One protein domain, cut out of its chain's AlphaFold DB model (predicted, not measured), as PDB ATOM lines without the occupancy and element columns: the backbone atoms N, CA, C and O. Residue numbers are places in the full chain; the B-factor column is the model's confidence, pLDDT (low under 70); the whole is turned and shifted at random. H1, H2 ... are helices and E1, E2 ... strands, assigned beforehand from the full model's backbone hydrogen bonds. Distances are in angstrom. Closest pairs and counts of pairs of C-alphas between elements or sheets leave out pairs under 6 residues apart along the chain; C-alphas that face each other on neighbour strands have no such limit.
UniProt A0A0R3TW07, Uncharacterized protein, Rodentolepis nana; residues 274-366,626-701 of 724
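This is residues 274 to 366 and 626 to 701 of the 724 residues of an uncharacterized protein of Rodentolepis nana (UniProt A0A0R3TW07). Two twisted sheets lie partly face to face as a loose sandwich, their long strand pairs E1-E2 and E6-E9 crossed. Short strands widen each sheet beside E1 and E6, the hairpin E7-E8 reaches from the E6-E9 end to E5, H1 sits at an outer corner past E5, and the loop of residues 292 to 307 sticks out. The printed part has 169 residues, mostly strand, in the order E1 to E5, H1, E6 to E11; both larger sheets are branched and mixed. It is only just compact, close to loose, with a radius of gyration of the C-alphas of 18.3 A, and flat, spanning 50 by 49 by 26 A.

E1, residues 274 to 287, begins at C-alpha 274 (28.825, 30.759, 51.390) and is 36.2 A long. E2, 312 to 326, is 39.3 A long and bends by 51 degrees at residue 317. E3 is residues 330 to 332, E4 340 to 345, E5 348 to 353 and H1 356 to 366. E6, 627 to 642, is 42.4 A long and bends by 55 degrees at 635. E7 is 648 to 651 and E8 658 to 661. E9, 665 to 680, is 42.1 A long and bends by 60 degrees at 677. E10 is 683 to 686; E11, 696 to 700, ends at C-alpha 700 (54.726, 40.550, 33.412).

E1 and E2 form an antiparallel hairpin, with N 276 and O 323 2.7 A apart. On the other side of E1, E3 and E4 are parallel to it, with N 331 to O 275 at 2.8 A and N 282 to O 342 at 2.8 A. E4 and E5 form a hairpin, with N 343 to O 350 at 2.8 A. H1 only grazes this twisted sheet, with residues 358 to 362; 6 of its 7 O i to N i+4 pairs are within hydrogen-bond range. E6 and E9 are antiparallel, with N 630 to O 677 at 2.8 A. On the other side of E6, E10 and E11 are parallel to it, with N 631 to O 685 at 2.8 A and N 636 to O 696 at 2.9 A. Between the sheets, the closest C-alphas of E2 and E9 are those of Leu 313 and Ser 667, 7.5 A apart. E10 is near E1 and E2, while E1 and E6 are apart. E7 and E8 form a hairpin with no N and O pair within range; the closest C-alphas of E5 and E7, those of Ala 348 and Leu 651, are 6.1 A apart.

The C-alphas of Gly 304 and Lys 626 are farthest apart, 54.5 A. Residues 367 to 625 are not printed, a gap of 44.1 A between C-alphas 366 and 626. The link E1 to E2 is long, with 24 residues. Mean pLDDT of the printed part is 73.7; 55 residues are under 70, among them 288 to 312 and 355 to 366.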
ATOM      1  N   GLY A 274      28.034  30.258  52.495       88.19
ATOM      2  CA  GLY A 274      28.825  30.759  51.390       88.19
ATOM      3  C   GLY A 274      29.534  29.610  50.702       88.19
ATOM      4  O   GLY A 274      29.691  28.521  51.260       88.19
ATOM      5  N   VAL A 275      29.984  29.854  49.479       88.12
ATOM      6  CA  VAL A 275      30.653  28.853  48.646       88.12
ATOM      7  C   VAL A 275      32.094  29.285  48.412       88.12
ATOM      8  O   VAL A 275      32.344  30.338  47.837       88.12
ATOM      9  N   ARG A 276      33.067  28.490  48.855       88.75
ATOM     10  CA  ARG A 276      34.482  28.654  48.513       88.75
ATOM     11  C   ARG A 276      34.813  27.786  47.317       88.75
ATOM     12  O   ARG A 276      34.646  26.575  47.388       88.75
ATOM     13  N   VAL A 277      35.330  28.392  46.260       89.19
ATOM     14  CA  VAL A 277      35.796  27.679  45.067       89.19
ATOM     15  C   VAL A 277      37.312  27.792  45.025       89.19
ATOM     16  O   VAL A 277      37.838  28.902  45.014       89.19
ATOM     17  N   GLY A 278      38.030  26.673  45.051       86.81
ATOM     18  CA  GLY A 278      39.493  26.654  44.992       86.81
ATOM     19  C   GLY A 278      39.996  25.659  43.952       86.81
ATOM     20  O   GLY A 278      39.420  24.577  43.851       86.81
ATOM     21  N   PRO A 279      41.057  25.978  43.191       83.75
ATOM     22  CA  PRO A 279      41.612  25.038  42.226       83.75
ATOM     23  C   PRO A 279      42.184  23.810  42.947       83.75
ATOM     24  O   PRO A 279      42.776  23.932  44.015       83.75
ATOM     25  N   GLN A 280      41.973  22.631  42.376       86.88
ATOM     26  CA  GLN A 280      42.409  21.326  42.878       86.88
ATOM     27  C   GLN A 280      43.325  20.631  41.865       86.88
ATOM     28  O   GLN A 280      44.338  20.049  42.253       86.88
ATOM     29  N   ALA A 281      43.000  20.745  40.580       81.25
ATOM     30  CA  ALA A 281      43.818  20.269  39.475       81.25
ATOM     31  C   ALA A 281      43.903  21.355  38.399       81.25
ATOM     32  O   ALA A 281      42.974  22.150  38.247       81.25
ATOM     33  N   ILE A 282      45.021  21.427  37.688       81.50
ATOM     34  CA  ILE A 282      45.158  22.228  36.474       81.50
ATOM     35  C   ILE A 282      45.733  21.305  35.414       81.50
ATOM     36  O   ILE A 282      46.882  20.872  35.522       81.50
ATOM     37  N   ASP A 283      44.942  21.055  34.385       79.06
ATOM     38  CA  ASP A 283      45.380  20.301  33.227       79.06
ATOM     39  C   ASP A 283      46.095  21.280  32.309       79.06
ATOM     40  O   ASP A 283      45.572  22.342  31.964       79.06
ATOM     41  N   LEU A 284      47.324  20.952  31.956       80.88
ATOM     42  CA  LEU A 284      48.201  21.736  31.116       80.88
ATOM     43  C   LEU A 284      48.293  21.067  29.745       80.88
ATOM     44  O   LEU A 284      48.518  19.865  29.616       80.88
ATOM     45  N   SER A 285      48.170  21.876  28.703       76.50
ATOM     46  CA  SER A 285      48.494  21.504  27.332       76.50
ATOM     47  C   SER A 285      49.688  22.322  26.890       76.50
ATOM     48  O   SER A 285      49.673  23.548  27.001       76.50
ATOM     49  N   CYS A 286      50.692  21.662  26.317       71.88
ATOM     50  CA  CYS A 286      51.641  22.355  25.456       71.88
ATOM     51  C   CYS A 286      50.883  22.854  24.230       71.88
ATOM     52  O   CYS A 286      50.377  22.054  23.439       71.88
ATOM     53  N   VAL A 287      50.796  24.167  24.083       70.25
ATOM     54  CA  VAL A 287      50.344  24.790  22.850       70.25
ATOM     55  C   VAL A 287      51.575  25.282  22.107       70.25
ATOM     56  O   VAL A 287      52.349  26.094  22.619       70.25
ATOM     57  N   ASP A 288      51.759  24.737  20.908       68.12
ATOM     58  CA  ASP A 288      52.788  25.159  19.967       68.12
ATOM     59  C   ASP A 288      52.447  26.574  19.487       68.12
ATOM     60  O   ASP A 288      51.485  26.794  18.741       68.12
ATOM     61  N   ILE A 289      53.219  27.548  19.965       66.50
ATOM     62  CA  ILE A 289      53.020  28.955  19.610       66.50
ATOM     63  C   ILE A 289      53.328  29.189  18.135       66.50
ATOM     64  O   ILE A 289      52.742  30.092  17.548       66.50
ATOM     65  N   GLY A 290      54.155  28.352  17.501       61.25
ATOM     66  CA  GLY A 290      54.437  28.460  16.072       61.25
ATOM     67  C   GLY A 290      53.184  28.351  15.197       61.25
ATOM     68  O   GLY A 290      53.195  28.811  14.057       61.25
ATOM     69  N   LYS A 291      52.094  27.779  15.729       59.00
ATOM     70  CA  LYS A 291      50.811  27.604  15.029       59.00
ATOM     71  C   LYS A 291      49.703  28.536  15.502       59.00
ATOM     72  O   LYS A 291      48.709  28.696  14.796       59.00
ATOM     73  N   LEU A 292      49.839  29.141  16.678       55.50
ATOM     74  CA  LEU A 292      48.925  30.187  17.109       55.50
ATOM     75  C   LEU A 292      49.411  31.486  16.476       55.50
ATOM     76  O   LEU A 292      50.511  31.928  16.782       55.50
ATOM     77  N   GLY A 293      48.614  32.116  15.615       53.12
ATOM     78  CA  GLY A 293      48.893  33.454  15.080       53.12
ATOM     79  C   GLY A 293      48.851  34.539  16.165       53.12
ATOM     80  O   GLY A 293      48.033  35.451  16.099       53.12
ATOM     81  N   LEU A 294      49.673  34.408  17.210       60.59
ATOM     82  CA  LEU A 294      49.806  35.357  18.300       60.59
ATOM     83  C   LEU A 294      50.524  36.586  17.762       60.59
ATOM     84  O   LEU A 294      51.737  36.597  17.563       60.59
ATOM     85  N   GLU A 295      49.753  37.638  17.541       54.94
ATOM     86  CA  GLU A 295      50.290  38.941  17.195       54.94
ATOM     87  C   GLU A 295      50.850  39.595  18.467       54.94
ATOM     88  O   GLU A 295      50.117  39.979  19.386       54.94
ATOM     89  N   VAL A 296      52.178  39.676  18.569       57.25
ATOM     90  CA  VAL A 296      52.832  40.349  19.692       57.25
ATOM     91  C   VAL A 296      52.637  41.854  19.528       57.25
ATOM     92  O   VAL A 296      53.302  42.492  18.721       57.25
ATOM     93  N   MET A 297      51.736  42.437  20.323       56.03
ATOM     94  CA  MET A 297      51.372  43.862  20.249       56.03
ATOM     95  C   MET A 297      52.501  44.854  20.609       56.03
ATOM     96  O   MET A 297      52.263  46.061  20.607       56.03
ATOM     97  N   ASN A 298      53.710  44.391  20.948       53.97
ATOM     98  CA  ASN A 298      54.833  45.273  21.271       53.97
ATOM     99  C   ASN A 298      56.161  44.738  20.710       53.97
ATOM    100  O   ASN A 298      56.930  44.048  21.372       53.97
ATOM    101  N   ASN A 299      56.408  45.073  19.450       50.53
ATOM    102  CA  ASN A 299      57.445  44.513  18.586       50.53
ATOM    103  C   ASN A 299      58.844  45.092  18.877       50.53
ATOM    104  O   ASN A 299      59.846  44.568  18.402       50.53
ATOM    105  N   LYS A 300      58.930  46.196  19.634       61.91
ATOM    106  CA  LYS A 300      60.197  46.913  19.863       61.91
ATOM    107  C   LYS A 300      61.122  46.235  20.876       61.91
ATOM    108  O   LYS A 300      62.308  46.535  20.889       61.91
ATOM    109  N   GLU A 301      60.601  45.334  21.708       54.66
ATOM    110  CA  GLU A 301      61.391  44.586  22.702       54.66
ATOM    111  C   GLU A 301      61.657  43.133  22.278       54.66
ATOM    112  O   GLU A 301      62.532  42.473  22.834       54.66
ATOM    113  N   THR A 302      60.946  42.621  21.268       51.38
ATOM    114  CA  THR A 302      61.070  41.225  20.822       51.38
ATOM    115  C   THR A 302      62.314  40.949  19.985       51.38
ATOM    116  O   THR A 302      62.817  39.830  20.030       51.38
ATOM    117  N   GLU A 303      62.850  41.945  19.270       53.59
ATOM    118  CA  GLU A 303      64.065  41.775  18.449       53.59
ATOM    119  C   GLU A 303      65.318  41.474  19.289       53.59
ATOM    120  O   GLU A 303      66.261  40.870  18.786       53.59
ATOM    121  N   GLY A 304      65.328  41.836  20.579       53.12
ATOM    122  CA  GLY A 304      66.461  41.593  21.476       53.12
ATOM    123  C   GLY A 304      66.384  40.308  22.305       53.12
ATOM    124  O   GLY A 304      67.356  39.980  22.979       53.12
ATOM    125  N   LEU A 305      65.250  39.599  22.312       50.59
ATOM    126  CA  LEU A 305      65.009  38.527  23.287       50.59
ATOM    127  C   LEU A 305      65.111  37.098  22.733       50.59
ATOM    128  O   LEU A 305      65.002  36.176  23.535       50.59
ATOM    129  N   ASP A 306      65.301  36.909  21.418       46.31
ATOM    130  CA  ASP A 306      65.387  35.598  20.730       46.31
ATOM    131  C   ASP A 306      64.489  34.519  21.368       46.31
ATOM    132  O   ASP A 306      64.884  33.389  21.664       46.31
ATOM    133  N   PHE A 307      63.247  34.911  21.668       44.72
ATOM    134  CA  PHE A 307      62.269  34.057  22.319       44.72
ATOM    135  C   PHE A 307      61.718  33.095  21.268       44.72
ATOM    136  O   PHE A 307      60.599  33.247  20.779       44.72
ATOM    137  N   ARG A 308      62.485  32.054  20.934       47.75
ATOM    138  CA  ARG A 308      61.913  30.831  20.361       47.75
ATOM    139  C   ARG A 308      61.143  30.120  21.462       47.75
ATOM    140  O   ARG A 308      61.596  29.125  22.025       47.75
ATOM    141  N   VAL A 309      59.985  30.661  21.821       53.62
ATOM    142  CA  VAL A 309      59.050  29.960  22.694       53.62
ATOM    143  C   VAL A 309      58.435  28.846  21.851       53.62
ATOM    144  O   VAL A 309      57.404  29.039  21.221       53.62
ATOM    145  N   GLY A 310      59.132  27.710  21.759       52.19
ATOM    146  CA  GLY A 310      58.664  26.564  20.977       52.19
ATOM    147  C   GLY A 310      57.333  26.032  21.501       52.19
ATOM    148  O   GLY A 310      56.474  25.640  20.724       52.19
ATOM    149  N   GLU A 311      57.119  26.090  22.816       60.00
ATOM    150  CA  GLU A 311      55.895  25.613  23.452       60.00
ATOM    151  C   GLU A 311      55.563  26.474  24.676       60.00
ATOM    152  O   GLU A 311      56.441  26.794  25.484       60.00
ATOM    153  N   VAL A 312      54.288  26.841  24.839       68.00
ATOM    154  CA  VAL A 312      53.764  27.363  26.110       68.00
ATOM    155  C   VAL A 312      52.827  26.347  26.721       68.00
ATOM    156  O   VAL A 312      51.934  25.822  26.065       68.00
ATOM    157  N   LEU A 313      53.013  26.107  28.016       70.00
ATOM    158  CA  LEU A 313      52.051  25.383  28.827       70.00
ATOM    159  C   LEU A 313      50.852  26.293  29.086       70.00
ATOM    160  O   LEU A 313      50.918  27.211  29.906       70.00
ATOM    161  N   CYS A 314      49.761  26.046  28.372       71.94
ATOM    162  CA  CYS A 314      48.484  26.688  28.633       71.94
ATOM    163  C   CYS A 314      47.637  25.780  29.530       71.94
ATOM    164  O   CYS A 314      47.520  24.587  29.246       71.94
ATOM    165  N   PRO A 315      47.009  26.316  30.588       74.38
ATOM    166  CA  PRO A 315      45.967  25.581  31.285       74.38
ATOM    167  C   PRO A 315      44.797  25.325  30.325       74.38
ATOM    168  O   PRO A 315      44.256  26.266  29.746       74.38
ATOM    169  N   VAL A 316      44.431  24.058  30.153       75.31
ATOM    170  CA  VAL A 316      43.266  23.602  29.379       75.31
ATOM    171  C   VAL A 316      42.031  23.636  30.258       75.31
ATOM    172  O   VAL A 316      41.032  24.264  29.922       75.31
ATOM    173  N   SER A 317      42.131  22.998  31.419       74.56
ATOM    174  CA  SER A 317      41.059  22.882  32.396       74.56
ATOM    175  C   SER A 317      41.613  23.121  33.788       74.56
ATOM    176  O   SER A 317      42.760  22.816  34.104       74.56
ATOM    177  N   VAL A 318      40.782  23.707  34.642       79.56
ATOM    178  CA  VAL A 318      41.078  23.858  36.063       79.56
ATOM    179  C   VAL A 318      40.018  23.073  36.813       79.56
ATOM    180  O   VAL A 318      38.878  23.516  36.933       79.56
ATOM    181  N   GLY A 319      40.387  21.901  37.321       78.31
ATOM    182  CA  GLY A 319      39.563  21.175  38.272       78.31
ATOM    183  C   GLY A 319      39.400  22.020  39.531       78.31
ATOM    184  O   GLY A 319      40.386  22.370  40.178       78.31
ATOM    185  N   THR A 320      38.170  22.378  39.886       86.00
ATOM    186  CA  THR A 320      37.878  23.174  41.083       86.00
ATOM    187  C   THR A 320      37.216  22.336  42.162       86.00
ATOM    188  O   THR A 320      36.239  21.640  41.905       86.00
ATOM    189  N   SER A 321      37.685  22.489  43.394       85.69
ATOM    190  CA  SER A 321      36.987  22.033  44.592       85.69
ATOM    191  C   SER A 321      36.032  23.115  45.092       85.69
ATOM    192  O   SER A 321      36.362  24.306  45.103       85.69
ATOM    193  N   VAL A 322      34.844  22.695  45.523       86.75
ATOM    194  CA  VAL A 322      33.810  23.578  46.065       86.75
ATOM    195  C   VAL A 322      33.553  23.191  47.515       86.75
ATOM    196  O   VAL A 322      33.116  22.082  47.799       86.75
ATOM    197  N   ASN A 323      33.825  24.108  48.441       86.75
ATOM    198  CA  ASN A 323      33.641  23.908  49.874       86.75
ATOM    199  C   ASN A 323      32.633  24.916  50.419       86.75
ATOM    200  O   ASN A 323      32.744  26.114  50.169       86.75
ATOM    201  N   LEU A 324      31.667  24.456  51.209       89.81
ATOM    202  CA  LEU A 324      30.749  25.352  51.904       89.81
ATOM    203  C   LEU A 324      31.460  25.992  53.104       89.81
ATOM    204  O   LEU A 324      32.194  25.321  53.830       89.81
ATOM    205  N   TYR A 325      31.247  27.287  53.328       88.06
ATOM    206  CA  TYR A 325      31.735  27.988  54.516       88.06
ATOM    207  C   TYR A 325      30.625  28.815  55.158       88.06
ATOM    208  O   TYR A 325      29.656  29.208  54.514       88.06
ATOM    209  N   LYS A 326      30.760  29.091  56.455       83.38
ATOM    210  CA  LYS A 326      29.829  29.961  57.174       83.38
ATOM    211  C   LYS A 326      30.119  31.415  56.800       83.38
ATOM    212  O   LYS A 326      31.144  31.960  57.207       83.38
ATOM    213  N   GLY A 327      29.240  32.023  56.011       85.75
ATOM    214  CA  GLY A 327      29.359  33.409  55.576       85.75
ATOM    215  C   GLY A 327      28.584  33.695  54.289       85.75
ATOM    216  O   GLY A 327      28.215  32.779  53.569       85.75
ATOM    217  N   PRO A 328      28.318  34.965  53.970       81.25
ATOM    218  CA  PRO A 328      27.737  35.344  52.691       81.25
ATOM    219  C   PRO A 328      28.657  35.074  51.497       81.25
ATOM    220  O   PRO A 328      29.869  35.268  51.585       81.25
ATOM    221  N   GLY A 329      28.041  34.760  50.352       86.19
ATOM    222  CA  GLY A 329      28.634  34.932  49.022       86.19
ATOM    223  C   GLY A 329      29.487  33.777  48.494       86.19
ATOM    224  O   GLY A 329      29.516  32.677  49.045       86.19
ATOM    225  N   VAL A 330      30.161  34.045  47.373       84.56
ATOM    226  CA  VAL A 330      31.099  33.127  46.716       84.56
ATOM    227  C   VAL A 330      32.512  33.676  46.884       84.56
ATOM    228  O   VAL A 330      32.791  34.813  46.505       84.56
ATOM    229  N   GLN A 331      33.416  32.876  47.444       83.69
ATOM    230  CA  GLN A 331      34.818  33.224  47.639       83.69
ATOM    231  C   GLN A 331      35.704  32.342  46.755       83.69
ATOM    232  O   GLN A 331      35.860  31.150  47.006       83.69
ATOM    233  N   VAL A 332      36.338  32.932  45.745       84.38
ATOM    234  CA  VAL A 332      37.324  32.225  44.916       84.38
ATOM    235  C   VAL A 332      38.689  32.274  45.606       84.38
ATOM    236  O   VAL A 332      39.241  33.351  45.855       84.38
ATOM    237  N   LEU A 333      39.231  31.110  45.959       83.00
ATOM    238  CA  LEU A 333      40.545  30.977  46.575       83.00
ATOM    239  C   LEU A 333      41.635  31.131  45.513       83.00
ATOM    240  O   LEU A 333      41.595  30.510  44.453       83.00
ATOM    241  N   ARG A 334      42.655  31.942  45.815       79.56
ATOM    242  CA  ARG A 334      43.870  31.999  44.987       79.56
ATOM    243  C   ARG A 334      44.636  30.678  45.103       79.56
ATOM    244  O   ARG A 334      44.613  30.064  46.167       79.56
ATOM    245  N   ILE A 335      45.409  30.321  44.073       77.00
ATOM    246  CA  ILE A 335      46.318  29.153  44.074       77.00
ATOM    247  C   ILE A 335      47.213  29.129  45.328       77.00
ATOM    248  O   ILE A 335      47.423  28.084  45.933       77.00
ATOM    249  N   ASN A 336      47.643  30.299  45.812       73.31
ATOM    250  CA  ASN A 336      48.435  30.429  47.038       73.31
ATOM    251  C   ASN A 336      47.711  29.993  48.326       73.31
ATOM    252  O   ASN A 336      48.338  29.981  49.379       73.31
ATOM    253  N   TYR A 337      46.426  29.664  48.298       78.25
ATOM    254  CA  TYR A 337      45.685  29.154  49.457       78.25
ATOM    255  C   TYR A 337      45.313  27.676  49.314       78.25
ATOM    256  O   TYR A 337      44.646  27.130  50.187       78.25
ATOM    257  N   VAL A 338      45.744  27.029  48.231       76.31
ATOM    258  CA  VAL A 338      45.505  25.609  47.996       76.31
ATOM    259  C   VAL A 338      46.615  24.793  48.660       76.31
ATOM    260  O   VAL A 338      47.799  25.107  48.527       76.31
ATOM    261  N   ASN A 339      46.226  23.757  49.406       77.88
ATOM    262  CA  ASN A 339      47.159  22.897  50.142       77.88
ATOM    263  C   ASN A 339      47.872  21.888  49.233       77.88
ATOM    264  O   ASN A 339      49.015  21.527  49.504       77.88
ATOM    265  N   SER A 340      47.203  21.447  48.170       76.31
ATOM    266  CA  SER A 340      47.716  20.503  47.180       76.31
ATOM    267  C   SER A 340      47.131  20.807  45.807       76.31
ATOM    268  O   SER A 340      45.922  21.005  45.702       76.31
ATOM    269  N   LEU A 341      47.968  20.813  44.778       79.56
ATOM    270  CA  LEU A 341      47.581  21.077  43.400       79.56
ATOM    271  C   LEU A 341      48.205  20.014  42.501       79.56
ATOM    272  O   LEU A 341      49.425  19.827  42.533       79.56
ATOM    273  N   ASN A 342      47.365  19.357  41.707       78.19
ATOM    274  CA  ASN A 342      47.804  18.429  40.669       78.19
ATOM    275  C   ASN A 342      47.976  19.204  39.364       78.19
ATOM    276  O   ASN A 342      47.086  19.962  38.980       78.19
ATOM    277  N   LEU A 343      49.121  19.039  38.715       79.94
ATOM    278  CA  LEU A 343      49.388  19.560  37.384       79.94
ATOM    279  C   LEU A 343      49.484  18.366  36.442       79.94
ATOM    280  O   LEU A 343      50.405  17.562  36.575       79.94
ATOM    281  N   GLU A 344      48.534  18.234  35.528       76.62
ATOM    282  CA  GLU A 344      48.511  17.128  34.567       76.62
ATOM    283  C   GLU A 344      49.010  17.637  33.219       76.62
ATOM    284  O   GLU A 344      48.472  18.595  32.681       76.62
ATOM    285  N   LEU A 345      50.064  17.035  32.678       78.31
ATOM    286  CA  LEU A 345      50.600  17.348  31.357       78.31
ATOM    287  C   LEU A 345      50.623  16.066  30.525       78.31
ATOM    288  O   LEU A 345      51.554  15.266  30.617       78.31
ATOM    289  N   ARG A 346      49.596  15.881  29.689       79.88
ATOM    290  CA  ARG A 346      49.376  14.654  28.901       79.88
ATOM    291  C   ARG A 346      49.348  13.400  29.789       79.88
ATOM    292  O   ARG A 346      48.347  13.161  30.446       79.88
ATOM    293  N   ASN A 347      50.437  12.629  29.810       74.00
ATOM    294  CA  ASN A 347      50.566  11.383  30.570       74.00
ATOM    295  C   ASN A 347      51.382  11.558  31.863       74.00
ATOM    296  O   ASN A 347      51.586  10.590  32.590       74.00
ATOM    297  N   ALA A 348      51.866  12.770  32.145       71.19
ATOM    298  CA  ALA A 348      52.635  13.077  33.343       71.19
ATOM    299  C   ALA A 348      51.766  13.832  34.353       71.19
ATOM    300  O   ALA A 348      51.095  14.803  34.005       71.19
ATOM    301  N   VAL A 349      51.816  13.423  35.620       77.38
ATOM    302  CA  VAL A 349      51.120  14.104  36.719       77.38
ATOM    303  C   VAL A 349      52.153  14.597  37.723       77.38
ATOM    304  O   VAL A 349      52.857  13.811  38.355       77.38
ATOM    305  N   ALA A 350      52.237  15.912  37.898       76.75
ATOM    306  CA  ALA A 350      53.058  16.536  38.923       76.75
ATOM    307  C   ALA A 350      52.185  16.932  40.122       76.75
ATOM    308  O   ALA A 350      51.269  17.749  40.021       76.75
ATOM    309  N   HIS A 351      52.491  16.371  41.290       77.19
ATOM    310  CA  HIS A 351      51.814  16.710  42.537       77.19
ATOM    311  C   HIS A 351      52.600  17.770  43.303       77.19
ATOM    312  O   HIS A 351      53.716  17.534  43.770       77.19
ATOM    313  N   THR A 352      51.992  18.936  43.502       75.00
ATOM    314  CA  THR A 352      52.547  19.980  44.368       75.00
ATOM    315  C   THR A 352      51.754  20.011  45.675       75.00
ATOM    316  O   THR A 352      50.526  19.981  45.675       75.00
ATOM    317  N   THR A 353      52.435  20.035  46.819       77.31
ATOM    318  CA  THR A 353      51.808  20.164  48.143       77.31
ATOM    319  C   THR A 353      52.577  21.187  48.963       77.31
ATOM    320  O   THR A 353      53.808  21.187  48.966       77.31
ATOM    321  N   LYS A 354      51.854  22.061  49.672       73.00
ATOM    322  CA  LYS A 354      52.453  23.001  50.630       73.00
ATOM    323  C   LYS A 354      52.933  22.315  51.902       73.00
ATOM    324  O   LYS A 354      53.823  22.827  52.574       73.00
ATOM    325  N   ASP A 355      52.337  21.175  52.236       69.62
ATOM    326  CA  ASP A 355      52.710  20.398  53.408       69.62
ATOM    327  C   ASP A 355      53.966  19.568  53.103       69.62
ATOM    328  O   ASP A 355      53.913  18.552  52.401       69.62
ATOM    329  N   SER A 356      55.104  20.028  53.628       55.28
ATOM    330  CA  SER A 356      56.409  19.376  53.492       55.28
ATOM    331  C   SER A 356      56.444  17.977  54.113       55.28
ATOM    332  O   SER A 356      57.146  17.107  53.599       55.28
ATOM    333  N   HIS A 357      55.654  17.721  55.160       53.31
ATOM    334  CA  HIS A 357      55.589  16.410  55.814       53.31
ATOM    335  C   HIS A 357      54.743  15.431  54.998       53.31
ATOM    336  O   HIS A 357      55.054  14.240  54.919       53.31
ATOM    337  N   ARG A 358      53.700  15.931  54.327       54.81
ATOM    338  CA  ARG A 358      52.910  15.136  53.377       54.81
ATOM    339  C   ARG A 358      53.697  14.814  52.106       54.81
ATOM    340  O   ARG A 358      53.521  13.731  51.558       54.81
ATOM    341  N   ARG A 359      54.601  15.707  51.680       45.66
ATOM    342  CA  ARG A 359      55.501  15.495  50.532       45.66
ATOM    343  C   ARG A 359      56.395  14.261  50.711       45.66
ATOM    344  O   ARG A 359      56.538  13.491  49.770       45.66
ATOM    345  N   LEU A 360      56.931  14.046  51.915       48.59
ATOM    346  CA  LEU A 360      57.738  12.861  52.244       48.59
ATOM    347  C   LEU A 360      56.893  11.580  52.221       48.59
ATOM    348  O   LEU A 360      57.265  10.616  51.565       48.59
ATOM    349  N   LYS A 361      55.694  11.603  52.820       56.16
ATOM    350  CA  LYS A 361      54.794  10.435  52.833       56.16
ATOM    351  C   LYS A 361      54.306  10.023  51.445       56.16
ATOM    352  O   LYS A 361      54.178   8.834  51.190       56.16
ATOM    353  N   ILE A 362      54.015  10.974  50.555       55.72
ATOM    354  CA  ILE A 362      53.603  10.654  49.178       55.72
ATOM    355  C   ILE A 362      54.767   9.993  48.427       55.72
ATOM    356  O   ILE A 362      54.553   8.977  47.770       55.72
ATOM    357  N   ARG A 363      55.997  10.499  48.604       54.78
ATOM    358  CA  ARG A 363      57.209   9.906  48.021       54.78
ATOM    359  C   ARG A 363      57.460   8.488  48.554       54.78
ATOM    360  O   ARG A 363      57.736   7.594  47.759       54.78
ATOM    361  N   ASP A 364      57.291   8.264  49.857       50.72
ATOM    362  CA  ASP A 364      57.484   6.957  50.507       50.72
ATOM    363  C   ASP A 364      56.407   5.933  50.108       50.72
ATOM    364  O   ASP A 364      56.713   4.772  49.845       50.72
ATOM    365  N   VAL A 365      55.140   6.350  50.014       51.34
ATOM    366  CA  VAL A 365      54.039   5.463  49.601       51.34
ATOM    367  C   VAL A 365      54.146   5.114  48.115       51.34
ATOM    368  O   VAL A 365      53.966   3.954  47.755       51.34
ATOM    369  N   GLN A 366      54.485   6.068  47.242       49.03
ATOM    370  CA  GLN A 366      54.636   5.789  45.808       49.03
ATOM    371  C   GLN A 366      55.875   4.937  45.512       49.03
ATOM    372  O   GLN A 366      55.780   3.993  44.732       49.03
ATOM    373  N   LYS A 626      15.922  29.222  41.284       75.69
ATOM    374  CA  LYS A 626      17.335  28.948  41.475       75.69
ATOM    375  C   LYS A 626      18.049  29.730  40.386       75.69
ATOM    376  O   LYS A 626      17.741  29.567  39.208       75.69
ATOM    377  N   VAL A 627      18.933  30.617  40.815       84.38
ATOM    378  CA  VAL A 627      19.781  31.396  39.924       84.38
ATOM    379  C   VAL A 627      21.192  30.838  40.055       84.38
ATOM    380  O   VAL A 627      21.717  30.713  41.168       84.38
ATOM    381  N   GLY A 628      21.770  30.445  38.928       91.69
ATOM    382  CA  GLY A 628      23.152  30.024  38.798       91.69
ATOM    383  C   GLY A 628      24.045  31.241  38.595       91.69
ATOM    384  O   GLY A 628      23.587  32.299  38.166       91.69
ATOM    385  N   LEU A 629      25.324  31.099  38.920       91.81
ATOM    386  CA  LEU A 629      26.348  32.102  38.648       91.81
ATOM    387  C   LEU A 629      27.352  31.506  37.665       91.81
ATOM    388  O   LEU A 629      28.045  30.547  38.000       91.81
ATOM    389  N   GLU A 630      27.447  32.066  36.471       93.62
ATOM    390  CA  GLU A 630      28.476  31.735  35.491       93.62
ATOM    391  C   GLU A 630      29.596  32.784  35.574       93.62
ATOM    392  O   GLU A 630      29.347  33.988  35.612       93.62
ATOM    393  N   LEU A 631      30.841  32.326  35.681       93.56
ATOM    394  CA  LEU A 631      32.041  33.157  35.738       93.56
ATOM    395  C   LEU A 631      32.839  32.952  34.449       93.56
ATOM    396  O   LEU A 631      33.431  31.893  34.255       93.56
ATOM    397  N   VAL A 632      32.875  33.962  33.586       91.94
ATOM    398  CA  VAL A 632      33.571  33.932  32.294       91.94
ATOM    399  C   VAL A 632      34.912  34.667  32.416       91.94
ATOM    400  O   VAL A 632      34.927  35.864  32.713       91.94
ATOM    401  N   PRO A 633      36.068  34.008  32.225       88.69
ATOM    402  CA  PRO A 633      37.369  34.677  32.246       88.69
ATOM    403  C   PRO A 633      37.487  35.734  31.136       88.69
ATOM    404  O   PRO A 633      37.317  35.427  29.967       88.69
ATOM    405  N   THR A 634      37.828  36.977  31.480       89.94
ATOM    406  CA  THR A 634      38.002  38.087  30.515       89.94
ATOM    407  C   THR A 634      39.451  38.560  30.391       89.94
ATOM    408  O   THR A 634      39.851  39.148  29.385       89.94
ATOM    409  N   GLN A 635      40.280  38.314  31.405       86.75
ATOM    410  CA  GLN A 635      41.699  38.669  31.372       86.75
ATOM    411  C   GLN A 635      42.509  37.682  32.202       86.75
ATOM    412  O   GLN A 635      42.153  37.398  33.344       86.75
ATOM    413  N   ILE A 636      43.630  37.212  31.659       86.50
ATOM    414  CA  ILE A 636      44.562  36.323  32.353       86.50
ATOM    415  C   ILE A 636      45.929  37.001  32.372       86.50
ATOM    416  O   ILE A 636      46.640  37.073  31.378       86.50
ATOM    417  N   SER A 637      46.326  37.521  33.526       85.56
ATOM    418  CA  SER A 637      47.706  37.945  33.731       85.56
ATOM    419  C   SER A 637      48.540  36.712  34.035       85.56
ATOM    420  O   SER A 637      48.291  36.036  35.036       85.56
ATOM    421  N   MET A 638      49.529  36.434  33.193       84.50
ATOM    422  CA  MET A 638      50.537  35.417  33.449       84.50
ATOM    423  C   MET A 638      51.744  36.057  34.128       84.50
ATOM    424  O   MET A 638      52.195  37.142  33.756       84.50
ATOM    425  N   LYS A 639      52.278  35.372  35.131       81.56
ATOM    426  CA  LYS A 639      53.556  35.719  35.737       81.56
ATOM    427  C   LYS A 639      54.552  34.631  35.392       81.56
ATOM    428  O   LYS A 639      54.269  33.447  35.572       81.56
ATOM    429  N   ARG A 640      55.714  35.054  34.903       80.38
ATOM    430  CA  ARG A 640      56.855  34.168  34.721       80.38
ATOM    431  C   ARG A 640      57.435  33.836  36.092       80.38
ATOM    432  O   ARG A 640      57.683  34.732  36.901       80.38
ATOM    433  N   TYR A 641      57.586  32.551  36.357       76.06
ATOM    434  CA  TYR A 641      58.321  32.026  37.492       76.06
ATOM    435  C   TYR A 641      59.598  31.419  36.935       76.06
ATOM    436  O   TYR A 641      59.537  30.460  36.168       76.06
ATOM    437  N   ASP A 642      60.736  32.014  37.272       80.50
ATOM    438  CA  ASP A 642      62.036  31.466  36.905       80.50
ATOM    439  C   ASP A 642      62.387  30.347  37.890       80.50
ATOM    440  O   ASP A 642      62.341  30.527  39.110       80.50
ATOM    441  N   PHE A 643      62.697  29.170  37.351       75.25
ATOM    442  CA  PHE A 643      63.031  27.971  38.123       75.25
ATOM    443  C   PHE A 643      64.535  27.714  38.111       75.25
ATOM    444  O   PHE A 643      64.950  26.576  38.295       75.25
ATOM    445  N   GLU A 644      65.368  28.754  37.979       71.56
ATOM    446  CA  GLU A 644      66.839  28.640  37.954       71.56
ATOM    447  C   GLU A 644      67.431  27.813  39.117       71.56
ATOM    448  O   GLU A 644      68.575  27.376  39.043       71.56
ATOM    449  N   LYS A 645      66.658  27.565  40.187       61.81
ATOM    450  CA  LYS A 645      67.038  26.724  41.334       61.81
ATOM    451  C   LYS A 645      66.060  25.591  41.678       61.81
ATOM    452  O   LYS A 645      66.174  25.021  42.759       61.81
ATOM    453  N   THR A 646      65.079  25.284  40.828       57.00
ATOM    454  CA  THR A 646      64.061  24.263  41.136       57.00
ATOM    455  C   THR A 646      64.055  23.185  40.063       57.00
ATOM    456  O   THR A 646      63.597  23.412  38.950       57.00
ATOM    457  N   GLU A 647      64.550  22.001  40.406       56.88
ATOM    458  CA  GLU A 647      64.394  20.814  39.568       56.88
ATOM    459  C   GLU A 647      62.952  20.311  39.709       56.88
ATOM    460  O   GLU A 647      62.476  20.034  40.816       56.88
ATOM    461  N   VAL A 648      62.224  20.274  38.592       62.62
ATOM    462  CA  VAL A 648      60.884  19.690  38.514       62.62
ATOM    463  C   VAL A 648      61.039  18.309  37.892       62.62
ATOM    464  O   VAL A 648      61.319  18.186  36.703       62.62
ATOM    465  N   GLU A 649      60.894  17.276  38.714       65.88
ATOM    466  CA  GLU A 649      60.910  15.881  38.272       65.88
ATOM    467  C   GLU A 649      59.502  15.511  37.782       65.88
ATOM    468  O   GLU A 649      58.546  15.525  38.564       65.88
ATOM    469  N   PHE A 650      59.363  15.192  36.493       69.50
ATOM    470  CA  PHE A 650      58.151  14.571  35.962       69.50
ATOM    471  C   PHE A 650      58.337  13.054  35.981       69.50
ATOM    472  O   PHE A 650      59.288  12.528  35.401       69.50
ATOM    473  N   LEU A 651      57.425  12.359  36.657       65.88
ATOM    474  CA  LEU A 651      57.331  10.905  36.603       65.88
ATOM    475  C   LEU A 651      56.426  10.536  35.430       65.88
ATOM    476  O   LEU A 651      55.259  10.938  35.402       65.88
ATOM    477  N   ASP A 652      56.967   9.790  34.468       67.81
ATOM    478  CA  ASP A 652      56.146   9.135  33.454       67.81
ATOM    479  C   ASP A 652      55.297   8.043  34.126       67.81
ATOM    480  O   ASP A 652      55.758   7.347  35.037       67.81
ATOM    481  N   ALA A 653      54.051   7.882  33.682       63.50
ATOM    482  CA  ALA A 653      53.120   6.886  34.206       63.50
ATOM    483  C   ALA A 653      53.639   5.442  34.044       63.50
ATOM    484  O   ALA A 653      53.215   4.546  34.771       63.50
ATOM    485  N   THR A 654      54.568   5.217  33.112       72.06
ATOM    486  CA  THR A 654      55.246   3.933  32.873       72.06
ATOM    487  C   THR A 654      56.376   3.640  33.866       72.06
ATOM    488  O   THR A 654      56.854   2.508  33.919       72.06
ATOM    489  N   GLY A 655      56.809   4.624  34.663       66.50
ATOM    490  CA  GLY A 655      57.821   4.464  35.711       66.50
ATOM    491  C   GLY A 655      59.227   4.091  35.226       66.50
ATOM    492  O   GLY A 655      60.101   3.872  36.064       66.50
ATOM    493  N   SER A 656      59.467   4.000  33.913       61.97
ATOM    494  CA  SER A 656      60.740   3.499  33.384       61.97
ATOM    495  C   SER A 656      61.808   4.579  33.245       61.97
ATOM    496  O   SER A 656      62.990   4.258  33.335       61.97
ATOM    497  N   GLU A 657      61.430   5.850  33.064       65.44
ATOM    498  CA  GLU A 657      62.387   6.941  32.860       65.44
ATOM    499  C   GLU A 657      61.933   8.235  33.553       65.44
ATOM    500  O   GLU A 657      60.838   8.749  33.322       65.44
ATOM    501  N   ASN A 658      62.794   8.776  34.421       59.06
ATOM    502  CA  ASN A 658      62.609  10.107  34.990       59.06
ATOM    503  C   ASN A 658      63.041  11.138  33.946       59.06
ATOM    504  O   ASN A 658      64.235  11.299  33.679       59.06
ATOM    505  N   TYR A 659      62.085  11.874  33.387       59.72
ATOM    506  CA  TYR A 659      62.395  12.991  32.507       59.72
ATOM    507  C   TYR A 659      62.772  14.206  33.356       59.72
ATOM    508  O   TYR A 659      61.919  14.956  33.834       59.72
ATOM    509  N   ASN A 660      64.079  14.420  33.519       54.91
ATOM    510  CA  ASN A 660      64.613  15.667  34.059       54.91
ATOM    511  C   ASN A 660      64.529  16.763  32.991       54.91
ATOM    512  O   ASN A 660      65.502  17.077  32.304       54.91
ATOM    513  N   MET A 661      63.346  17.360  32.842       55.44
ATOM    514  CA  MET A 661      63.203  18.588  32.067       55.44
ATOM    515  C   MET A 661      63.754  19.765  32.870       55.44
ATOM    516  O   MET A 661      63.161  20.219  33.850       55.44
ATOM    517  N   LYS A 662      64.889  20.306  32.419       55.88
ATOM    518  CA  LYS A 662      65.433  21.556  32.947       55.88
ATOM    519  C   LYS A 662      64.628  22.732  32.388       55.88
ATOM    520  O   LYS A 662      64.961  23.296  31.349       55.88
ATOM    521  N   MET A 663      63.535  23.081  33.059       70.00
ATOM    522  CA  MET A 663      62.762  24.281  32.740       70.00
ATOM    523  C   MET A 663      63.440  25.507  33.351       70.00
ATOM    524  O   MET A 663      63.518  25.632  34.567       70.00
ATOM    525  N   ASN A 664      63.897  26.446  32.518       74.62
ATOM    526  CA  ASN A 664      64.459  27.710  33.017       74.62
ATOM    527  C   ASN A 664      63.369  28.602  33.636       74.62
ATOM    528  O   ASN A 664      63.615  29.333  34.591       74.62
ATOM    529  N   SER A 665      62.145  28.526  33.111       76.62
ATOM    530  CA  SER A 665      61.015  29.324  33.580       76.62
ATOM    531  C   SER A 665      59.679  28.726  33.139       76.62
ATOM    532  O   SER A 665      59.595  28.235  32.015       76.62
ATOM    533  N   VAL A 666      58.628  28.864  33.945       78.06
ATOM    534  CA  VAL A 666      57.234  28.565  33.561       78.06
ATOM    535  C   VAL A 666      56.398  29.821  33.751       78.06
ATOM    536  O   VAL A 666      56.505  30.513  34.763       78.06
ATOM    537  N   SER A 667      55.561  30.133  32.766       79.25
ATOM    538  CA  SER A 667      54.563  31.192  32.897       79.25
ATOM    539  C   SER A 667      53.283  30.600  33.464       79.25
ATOM    540  O   SER A 667      52.658  29.759  32.827       79.25
ATOM    541  N   CYS A 668      52.888  31.042  34.656       79.06
ATOM    542  CA  CYS A 668      51.672  30.575  35.317       79.06
ATOM    543  C   CYS A 668      50.644  31.713  35.404       79.06
ATOM    544  O   CYS A 668      51.029  32.871  35.611       79.06
ATOM    545  N   PRO A 669      49.333  31.424  35.321       80.56
ATOM    546  CA  PRO A 669      48.294  32.409  35.601       80.56
ATOM    547  C   PRO A 669      48.454  32.980  37.017       80.56
ATOM    548  O   PRO A 669      48.370  32.265  38.013       80.56
ATOM    549  N   ALA A 670      48.679  34.286  37.118       81.75
ATOM    550  CA  ALA A 670      48.835  34.991  38.386       81.75
ATOM    551  C   ALA A 670      47.552  35.702  38.818       81.75
ATOM    552  O   ALA A 670      47.235  35.755  40.011       81.75
ATOM    553  N   LYS A 671      46.812  36.276  37.863       83.31
ATOM    554  CA  LYS A 671      45.523  36.928  38.119       83.31
ATOM    555  C   LYS A 671      44.567  36.625  36.978       83.31
ATOM    556  O   LYS A 671      44.916  36.842  35.826       83.31
ATOM    557  N   ILE A 672      43.360  36.188  37.317       85.31
ATOM    558  CA  ILE A 672      42.270  35.999  36.362       85.31
ATOM    559  C   ILE A 672      41.190  37.018  36.713       85.31
ATOM    560  O   ILE A 672      40.712  37.053  37.849       85.31
ATOM    561  N   LYS A 673      40.845  37.880  35.762       87.94
ATOM    562  CA  LYS A 673      39.652  38.720  35.829       87.94
ATOM    563  C   LYS A 673      38.511  37.915  35.223       87.94
ATOM    564  O   LYS A 673      38.658  37.408  34.115       87.94
ATOM    565  N   VAL A 674      37.411  37.795  35.953       91.38
ATOM    566  CA  VAL A 674      36.198  37.114  35.496       91.38
ATOM    567  C   VAL A 674      35.060  38.120  35.400       91.38
ATOM    568  O   VAL A 674      34.983  39.054  36.200       91.38
ATOM    569  N   GLU A 675      34.207  37.941  34.408       92.12
ATOM    570  CA  GLU A 675      32.896  38.563  34.308       92.12
ATOM    571  C   GLU A 675      31.855  37.582  34.846       92.12
ATOM    572  O   GLU A 675      31.966  36.379  34.629       92.12
ATOM    573  N   SER A 676      30.883  38.077  35.607       92.88
ATOM    574  CA  SER A 676      29.843  37.241  36.201       92.88
ATOM    575  C   SER A 676      28.512  37.446  35.490       92.88
ATOM    576  O   SER A 676      28.018  38.575  35.463       92.88
ATOM    577  N   SER A 677      27.904  36.369  35.005       92.94
ATOM    578  CA  SER A 677      26.536  36.334  34.482       92.94
ATOM    579  C   SER A 677      25.652  35.467  35.380       92.94
ATOM    580  O   SER A 677      26.085  34.464  35.948       92.94
ATOM    581  N   LEU A 678      24.397  35.876  35.555       93.62
ATOM    582  CA  LEU A 678      23.394  35.038  36.206       93.62
ATOM    583  C   LEU A 678      22.784  34.118  35.154       93.62
ATOM    584  O   LEU A 678      22.369  34.588  34.097       93.62
ATOM    585  N   THR A 679      22.726  32.825  35.447       90.94
ATOM    586  CA  THR A 679      22.174  31.811  34.545       90.94
ATOM    587  C   THR A 679      20.960  31.137  35.163       90.94
ATOM    588  O   THR A 679      20.808  31.071  36.386       90.94
ATOM    589  N   GLU A 680      20.063  30.635  34.321       86.31
ATOM    590  CA  GLU A 680      18.975  29.771  34.773       86.31
ATOM    591  C   GLU A 680      19.574  28.417  35.166       86.31
ATOM    592  O   GLU A 680      19.937  27.594  34.330       86.31
ATOM    593  N   GLY A 681      19.774  28.216  36.465       83.00
ATOM    594  CA  GLY A 681      20.498  27.062  36.978       83.00
ATOM    595  C   GLY A 681      20.719  27.147  38.479       83.00
ATOM    596  O   GLY A 681      20.248  28.051  39.161       83.00
ATOM    597  N   SER A 682      21.437  26.184  39.038       81.00
ATOM    598  CA  SER A 682      21.871  26.252  40.431       81.00
ATOM    599  C   SER A 682      23.346  25.938  40.525       81.00
ATOM    600  O   SER A 682      23.787  24.946  39.953       81.00
ATOM    601  N   GLY A 683      24.077  26.740  41.294       87.38
ATOM    602  CA  GLY A 683      25.510  26.560  41.512       87.38
ATOM    603  C   GLY A 683      26.349  27.651  40.858       87.38
ATOM    604  O   GLY A 683      25.828  28.619  40.311       87.38
ATOM    605  N   VAL A 684      27.665  27.491  40.976       87.44
ATOM    606  CA  VAL A 684      28.664  28.370  40.366       87.44
ATOM    607  C   VAL A 684      29.382  27.563  39.292       87.44
ATOM    608  O   VAL A 684      29.951  26.519  39.605       87.44
ATOM    609  N   HIS A 685      29.352  28.031  38.050       87.50
ATOM    610  CA  HIS A 685      30.074  27.434  36.932       87.50
ATOM    611  C   HIS A 685      31.142  28.415  36.450       87.50
ATOM    612  O   HIS A 685      30.871  29.604  36.312       87.50
ATOM    613  N   ILE A 686      32.364  27.938  36.224       88.44
ATOM    614  CA  ILE A 686      33.410  28.729  35.573       88.44
ATOM    615  C   ILE A 686      33.445  28.275  34.124       88.44
ATOM    616  O   ILE A 686      33.692  27.101  33.858       88.44
ATOM    617  N   SER A 687      33.177  29.201  33.215       88.81
ATOM    618  CA  SER A 687      33.187  28.916  31.787       88.81
ATOM    619  C   SER A 687      34.608  28.790  31.275       88.81
ATOM    620  O   SER A 687      35.509  29.498  31.736       88.81
ATOM    621  N   GLY A 688      34.802  27.888  30.316       82.31
ATOM    622  CA  GLY A 688      36.074  27.764  29.628       82.31
ATOM    623  C   GLY A 688      36.412  29.027  28.833       82.31
ATOM    624  O   GLY A 688      35.566  29.893  28.574       82.31
ATOM    625  N   ILE A 689      37.692  29.155  28.489       81.38
ATOM    626  CA  ILE A 689      38.240  30.313  27.767       81.38
ATOM    627  C   ILE A 689      37.590  30.471  26.387       81.38
ATOM    628  O   ILE A 689      37.474  31.591  25.896       81.38
ATOM    629  N   GLU A 690      37.107  29.386  25.789       80.88
ATOM    630  CA  GLU A 690      36.409  29.373  24.503       80.88
ATOM    631  C   GLU A 690      35.113  30.195  24.494       80.88
ATOM    632  O   GLU A 690      34.696  30.673  23.442       80.88
ATOM    633  N   LYS A 691      34.491  30.410  25.660       81.50
ATOM    634  CA  LYS A 691      33.303  31.266  25.796       81.50
ATOM    635  C   LYS A 691      33.640  32.754  25.919       81.50
ATOM    636  O   LYS A 691      32.739  33.591  25.864       81.50
ATOM    637  N   ALA A 692      34.909  33.107  26.115       81.69
ATOM    638  CA  ALA A 692      35.323  34.495  26.227       81.69
ATOM    639  C   ALA A 692      35.517  35.109  24.835       81.69
ATOM    640  O   ALA A 692      36.334  34.646  24.046       81.69
ATOM    641  N   SER A 693      34.819  36.213  24.550       76.00
ATOM    642  CA  SER A 693      34.955  36.939  23.275       76.00
ATOM    643  C   SER A 693      36.360  37.512  23.056       76.00
ATOM    644  O   SER A 693      36.792  37.703  21.921       76.00
ATOM    645  N   ARG A 694      37.085  37.795  24.146       74.94
ATOM    646  CA  ARG A 694      38.490  38.198  24.126       74.94
ATOM    647  C   ARG A 694      39.148  37.881  25.461       74.94
ATOM    648  O   ARG A 694      38.704  38.381  26.492       74.94
ATOM    649  N   VAL A 695      40.256  37.145  25.439       74.75
ATOM    650  CA  VAL A 695      41.120  36.969  26.613       74.75
ATOM    651  C   VAL A 695      42.396  37.765  26.410       74.75
ATOM    652  O   VAL A 695      43.203  37.468  25.535       74.75
ATOM    653  N   VAL A 696      42.589  38.799  27.228       79.44
ATOM    654  CA  VAL A 696      43.856  39.537  27.239       79.44
ATOM    655  C   VAL A 696      44.850  38.772  28.103       79.44
ATOM    656  O   VAL A 696      44.647  38.649  29.315       79.44
ATOM    657  N   ILE A 697      45.920  38.280  27.479       77.88
ATOM    658  CA  ILE A 697      47.034  37.636  28.171       77.88
ATOM    659  C   ILE A 697      48.145  38.664  28.371       77.88
ATOM    660  O   ILE A 697      48.712  39.175  27.411       77.88
ATOM    661  N   SER A 698      48.446  38.999  29.625       77.31
ATOM    662  CA  SER A 698      49.528  39.936  29.960       77.31
ATOM    663  C   SER A 698      50.628  39.199  30.706       77.31
ATOM    664  O   SER A 698      50.398  38.754  31.831       77.31
ATOM    665  N   VAL A 699      51.808  39.082  30.096       77.56
ATOM    666  CA  VAL A 699      52.989  38.469  30.711       77.56
ATOM    667  C   VAL A 699      53.813  39.568  31.373       77.56
ATOM    668  O   VAL A 699      54.371  40.422  30.691       77.56
ATOM    669  N   SER A 700      53.872  39.589  32.706       71.94
ATOM    670  CA  SER A 700      54.726  40.550  33.412       71.94
ATOM    671  C   SER A 700      56.165  40.034  33.458       71.94
ATOM    672  O   SER A 700      56.471  39.145  34.257       71.94
ATOM    673  N   SER A 701      57.048  40.608  32.644       63.69
ATOM    674  CA  SER A 701      58.505  40.430  32.701       63.69
ATOM    675  C   SER A 701      59.120  41.311  33.793       63.69
ATOM    676  O   SER A 701      60.059  42.065  33.563       63.69
TER     677      SER A 701